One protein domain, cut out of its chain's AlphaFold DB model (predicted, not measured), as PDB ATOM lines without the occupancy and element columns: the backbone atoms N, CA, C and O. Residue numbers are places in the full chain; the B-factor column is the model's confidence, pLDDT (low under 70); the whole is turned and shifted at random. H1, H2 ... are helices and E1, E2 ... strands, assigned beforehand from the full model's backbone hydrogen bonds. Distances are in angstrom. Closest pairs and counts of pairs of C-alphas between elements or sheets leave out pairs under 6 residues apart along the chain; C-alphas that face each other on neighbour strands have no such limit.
ATOM      1  N   MET A  90      86.979  63.417 104.094       88.12
ATOM      2  CA  MET A  90      86.336  62.838 105.258       88.12
ATOM      3  C   MET A  90      85.221  63.771 105.725       88.12
ATOM      4  O   MET A  90      85.422  64.977 105.896       88.12
ATOM      5  N   GLU A  91      84.042  63.198 105.927       90.25
ATOM      6  CA  GLU A  91      82.908  63.876 106.543       90.25
ATOM      7  C   GLU A  91      83.093  63.871 108.065       90.25
ATOM      8  O   GLU A  91      83.301  62.822 108.674       90.25
ATOM      9  N   MET A  92      83.045  65.049 108.681       86.69
ATOM     10  CA  MET A  92      83.148  65.207 110.129       86.69
ATOM     11  C   MET A  92      81.891  65.874 110.673       86.69
ATOM     12  O   MET A  92      81.444  66.899 110.150       86.69
ATOM     13  N   HIS A  93      81.358  65.318 111.761       86.44
ATOM     14  CA  HIS A  93      80.205  65.865 112.464       86.44
ATOM     15  C   HIS A  93      80.636  66.580 113.744       86.44
ATOM     16  O   HIS A  93      81.309  66.002 114.595       86.44
ATOM     17  N   PHE A  94      80.201  67.826 113.887       84.19
ATOM     18  CA  PHE A  94      80.404  68.661 115.060       84.19
ATOM     19  C   PHE A  94      79.062  68.901 115.736       84.19
ATOM     20  O   PHE A  94      78.098  69.336 115.106       84.19
ATOM     21  N   CYS A  95      79.026  68.628 117.030       84.25
ATOM     22  CA  CYS A  95      77.866  68.822 117.877       84.25
ATOM     23  C   CYS A  95      78.294  69.722 119.031       84.25
ATOM     24  O   CYS A  95      79.172  69.337 119.804       84.25
ATOM     25  N   LEU A  96      77.697  70.908 119.143       85.25
ATOM     26  CA  LEU A  96      77.901  71.744 120.321       85.25
ATOM     27  C   LEU A  96      76.988  71.238 121.437       85.25
ATOM     28  O   LEU A  96      75.805  70.999 121.203       85.25
ATOM     29  N   GLN A  97      77.546  71.055 122.629       83.25
ATOM     30  CA  GLN A  97      76.794  70.661 123.814       83.25
ATOM     31  C   GLN A  97      76.876  71.761 124.873       83.25
ATOM     32  O   GLN A  97      77.881  72.474 124.913       83.25
ATOM     33  N   PRO A  98      75.849  71.903 125.731       82.56
ATOM     34  CA  PRO A  98      75.886  72.861 126.835       82.56
ATOM     35  C   PRO A  98      77.005  72.551 127.838       82.56
ATOM     36  O   PRO A  98      77.580  73.458 128.430       82.56
ATOM     37  N   GLU A  99      77.320  71.264 128.002       85.62
ATOM     38  CA  GLU A  99      78.342  70.756 128.912       85.62
ATOM     39  C   GLU A  99      79.304  69.816 128.174       85.62
ATOM     40  O   GLU A  99      78.958  69.209 127.157       85.62
ATOM     41  N   ASN A 100      80.525  69.681 128.698       85.56
ATOM     42  CA  ASN A 100      81.532  68.779 128.144       85.56
ATOM     43  C   ASN A 100      81.191  67.325 128.486       85.56
ATOM     44  O   ASN A 100      80.947  66.994 129.645       85.56
ATOM     45  N   THR A 101      81.207  66.440 127.489       85.44
ATOM     46  CA  THR A 101      80.886  65.019 127.675       85.44
ATOM     47  C   THR A 101      81.694  64.151 126.718       85.44
ATOM     48  O   THR A 101      81.943  64.536 125.577       85.44
ATOM     49  N   ASP A 102      82.045  62.945 127.171       87.00
ATOM     50  CA  ASP A 102      82.763  61.941 126.375       87.00
ATOM     51  C   ASP A 102      81.837  61.121 125.457       87.00
ATOM     52  O   ASP A 102      82.271  60.184 124.784       87.00
ATOM     53  N   LYS A 103      80.531  61.419 125.450       84.31
ATOM     54  CA  LYS A 103      79.520  60.682 124.687       84.31
ATOM     55  C   LYS A 103      78.988  61.517 123.532       84.31
ATOM     56  O   LYS A 103      78.639  62.686 123.699       84.31
ATOM     57  N   THR A 104      78.824  60.869 122.377       81.81
ATOM     58  CA  THR A 104      78.135  61.467 121.231       81.81
ATOM     59  C   THR A 104      76.643  61.629 121.549       81.81
ATOM     60  O   THR A 104      75.957  60.629 121.792       81.81
ATOM     61  N   PRO A 105      76.122  62.860 121.545       81.31
ATOM     62  CA  PRO A 105      74.725  63.141 121.841       81.31
ATOM     63  C   PRO A 105      73.838  62.641 120.696       81.31
ATOM     64  O   PRO A 105      74.182  62.753 119.519       81.31
ATOM     65  N   LYS A 106      72.697  62.047 121.058       84.62
ATOM     66  CA  LYS A 106      71.716  61.494 120.106       84.62
ATOM     67  C   LYS A 106      70.487  62.379 119.935       84.62
ATOM     68  O   LYS A 106      69.796  62.253 118.931       84.62
ATOM     69  N   ASP A 107      70.214  63.219 120.925       86.88
ATOM     70  CA  ASP A 107      69.045  64.084 120.944       86.88
ATOM     71  C   ASP A 107      69.339  65.396 120.211       86.88
ATOM     72  O   ASP A 107      70.189  66.183 120.629       86.88
ATOM     73  N   GLU A 108      68.623  65.622 119.112       83.56
ATOM     74  CA  GLU A 108      68.736  66.840 118.310       83.56
ATOM     75  C   GLU A 108      68.248  68.082 119.067       83.56
ATOM     76  O   GLU A 108      68.775  69.170 118.843       83.56
ATOM     77  N   ALA A 109      67.295  67.947 119.997       84.06
ATOM     78  CA  ALA A 109      66.773  69.086 120.752       84.06
ATOM     79  C   ALA A 109      67.863  69.734 121.619       84.06
ATOM     80  O   ALA A 109      68.000  70.957 121.644       84.06
ATOM     81  N   VAL A 110      68.697  68.909 122.257       83.44
ATOM     82  CA  VAL A 110      69.832  69.363 123.077       83.44
ATOM     83  C   VAL A 110      70.871  70.095 122.224       83.44
ATOM     84  O   VAL A 110      71.390  71.136 122.627       83.44
ATOM     85  N   LEU A 111      71.147  69.589 121.019       84.00
ATOM     86  CA  LEU A 111      72.095  70.210 120.091       84.00
ATOM     87  C   LEU A 111      71.606  71.561 119.576       84.00
ATOM     88  O   LEU A 111      72.390  72.504 119.446       84.00
ATOM     89  N   LEU A 112      70.310  71.657 119.273       83.94
ATOM     90  CA  LEU A 112      69.681  72.902 118.844       83.94
ATOM     91  C   LEU A 112      69.666  73.934 119.973       83.94
ATOM     92  O   LEU A 112      69.990  75.095 119.734       83.94
ATOM     93  N   GLN A 113      69.363  73.514 121.203       84.19
ATOM     94  CA  GLN A 113      69.377  74.396 122.370       84.19
ATOM     95  C   GLN A 113      70.777  74.954 122.664       84.19
ATOM     96  O   GLN A 113      70.902  76.103 123.079       84.19
ATOM     97  N   ALA A 114      71.832  74.184 122.391       82.75
ATOM     98  CA  ALA A 114      73.214  74.649 122.497       82.75
ATOM     99  C   ALA A 114      73.607  75.680 121.412       82.75
ATOM    100  O   ALA A 114      74.720  76.197 121.424       82.75
ATOM    101  N   GLY A 115      72.714  75.990 120.466       80.25
ATOM    102  CA  GLY A 115      72.837  77.084 119.499       80.25
ATOM    103  C   GLY A 115      73.369  76.681 118.123       80.25
ATOM    104  O   GLY A 115      73.006  77.306 117.127       80.25
ATOM    105  N   LEU A 116      74.194  75.632 118.021       77.12
ATOM    106  CA  LEU A 116      74.805  75.245 116.742       77.12
ATOM    107  C   LEU A 116      74.100  74.079 116.035       77.12
ATOM    108  O   LEU A 116      74.241  73.963 114.814       77.12
ATOM    109  N   GLY A 117      73.342  73.244 116.753       83.12
ATOM    110  CA  GLY A 117      72.810  71.994 116.210       83.12
ATOM    111  C   GLY A 117      73.914  71.014 115.793       83.12
ATOM    112  O   GLY A 117      75.091  71.183 116.126       83.12
ATOM    113  N   ARG A 118      73.539  69.990 115.023       85.25
ATOM    114  CA  ARG A 118      74.487  69.109 114.333       85.25
ATOM    115  C   ARG A 118      75.022  69.805 113.078       85.25
ATOM    116  O   ARG A 118      74.255  70.205 112.203       85.25
ATOM    117  N   ARG A 119      76.343  69.936 112.966       85.44
ATOM    118  CA  ARG A 119      77.020  70.497 111.790       85.44
ATOM    119  C   ARG A 119      77.898  69.455 111.133       85.44
ATOM    120  O   ARG A 119      78.586  68.702 111.809       85.44
ATOM    121  N   THR A 120      77.902  69.454 109.810       87.69
ATOM    122  CA  THR A 120      78.743  68.578 109.002       87.69
ATOM    123  C   THR A 120      79.720  69.430 108.212       87.69
ATOM    124  O   THR A 120      79.308  70.392 107.559       87.69
ATOM    125  N   ILE A 121      81.001  69.076 108.245       87.38
ATOM    126  CA  ILE A 121      82.009  69.650 107.353       87.38
ATOM    127  C   ILE A 121      82.749  68.540 106.618       87.38
ATOM    128  O   ILE A 121      83.016  67.478 107.175       87.38
ATOM    129  N   ASN A 122      83.123  68.822 105.374       87.75
ATOM    130  CA  ASN A 122      83.968  67.942 104.578       87.75
ATOM    131  C   ASN A 122      85.398  68.465 104.635       87.75
ATOM    132  O   ASN A 122      85.680  69.578 104.177       87.75
ATOM    133  N   LEU A 123      86.296  67.669 105.203       85.56
ATOM    134  CA  LEU A 123      87.714  67.985 105.295       85.56
ATOM    135  C   LEU A 123      88.493  67.053 104.379       85.56
ATOM    136  O   LEU A 123      88.212  65.863 104.324       85.56
ATOM    137  N   ALA A 124      89.457  67.588 103.640       86.75
ATOM    138  CA  ALA A 124      90.357  66.735 102.881       86.75
ATOM    139  C   ALA A 124      91.255  65.934 103.849       86.75
ATOM    140  O   ALA A 124      91.703  66.455 104.865       86.75
ATOM    141  N   ASP A 125      91.486  64.664 103.534       81.44
ATOM    142  CA  ASP A 125      92.209  63.688 104.368       81.44
ATOM    143  C   ASP A 125      93.698  64.049 104.538       81.44
ATOM    144  O   ASP A 125      94.358  63.658 105.492       81.44
ATOM    145  N   ASN A 126      94.232  64.865 103.630       82.62
ATOM    146  CA  ASN A 126      95.605  65.362 103.664       82.62
ATOM    147  C   ASN A 126      95.736  66.771 104.272       82.62
ATOM    148  O   ASN A 126      96.749  67.426 104.040       82.62
ATOM    149  N   VAL A 127      94.710  67.277 104.965       80.00
ATOM    150  CA  VAL A 127      94.758  68.613 105.577       80.00
ATOM    151  C   VAL A 127      95.579  68.562 106.861       80.00
ATOM    152  O   VAL A 127      95.180  67.936 107.842       80.00
ATOM    153  N   ASP A 128      96.695  69.285 106.871       77.69
ATOM    154  CA  ASP A 128      97.555  69.416 108.043       77.69
ATOM    155  C   ASP A 128      96.928  70.302 109.135       77.69
ATOM    156  O   ASP A 128      96.135  71.215 108.879       77.69
ATOM    157  N   HIS A 129      97.355  70.103 110.388       69.06
ATOM    158  CA  HIS A 129      96.870  70.862 111.554       69.06
ATOM    159  C   HIS A 129      97.011  72.392 111.413       69.06
ATOM    160  O   HIS A 129      96.233  73.143 112.007       69.06
ATOM    161  N   ALA A 130      97.984  72.869 110.629       70.50
ATOM    162  CA  ALA A 130      98.181  74.293 110.359       70.50
ATOM    163  C   ALA A 130      97.077  74.890 109.464       70.50
ATOM    164  O   ALA A 130      96.692  76.045 109.642       70.50
ATOM    165  N   GLU A 131      96.527  74.101 108.541       61.97
ATOM    166  CA  GLU A 131      95.510  74.540 107.581       61.97
ATOM    167  C   GLU A 131      94.104  74.584 108.192       61.97
ATOM    168  O   GLU A 131      93.268  75.400 107.792       61.97
ATOM    169  N   VAL A 132      93.838  73.749 109.204       62.38
ATOM    170  CA  VAL A 132      92.555  73.737 109.928       62.38
ATOM    171  C   VAL A 132      92.312  75.072 110.646       62.38
ATOM    172  O   VAL A 132      91.194  75.582 110.621       62.38
ATOM    173  N   ARG A 133      93.360  75.705 111.196       61.78
ATOM    174  CA  ARG A 133      93.258  77.000 111.903       61.78
ATOM    175  C   ARG A 133      92.806  78.174 111.024       61.78
ATOM    176  O   ARG A 133      92.347  79.178 111.560       61.78
ATOM    177  N   LEU A 134      92.946  78.084 109.700       50.16
ATOM    178  CA  LEU A 134      92.678  79.200 108.783       50.16
ATOM    179  C   LEU A 134      91.246  79.213 108.226       50.16
ATOM    180  O   LEU A 134      90.786  80.258 107.765       50.16
TER     181      LEU A 134
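What this domain is: This is residues 90 to 134 of the 145 residues of an uncharacterized protein of Onychostoma macrolepis (UniProt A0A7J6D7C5). A ribbon of two antiparallel strands, E1 and E2, makes the long axis, with the short helix H1 near one end and the small H2 past the other. Between E1 and H1 a wide loop, residues 96 to 107, swings out. The printed part has 45 residues, with two named strands and two named helices in the order E1, H1, E2, H2, class mixed; it is loose, radius of gyration of the C-alphas 12.6 A, spanning 33 by 19 by 17 A.

How they stand to each other: Start at E1, residues 90 to 95; its antiparallel neighbour E2, residues 118 to 124, runs at 152 degrees to it, with N 90 and O 123, 2.7 A apart, within hydrogen-bond range. In H1, residues 108 to 113, find C-alpha 111, 6.3 A from C-alphas 95 and 118, the closest pairs to E1 and E2. H2, residues 129 to 132, is apart from E1 and H1. Every O i to N i+4 pair of H1 is within range; H2 is too short for one, and its single O i to N i+3 pair is not within range.

Where its parts are: Find C-alpha 90 at (86.336, 62.838, 105.258); E1 runs 16.3 A. H1 spans 8.6 A, E2 19.7 A, and H2 5.4 A to C-alpha 132 at (92.555, 73.737, 109.928).

The domain as a whole: The C-alphas farthest apart, Ala 109 and Asn 126, are 33.7 A apart. The printed part has no cut; E1 to H1 is a long link. Look for pLDDT under 70 at residues 129 and 131 to 134.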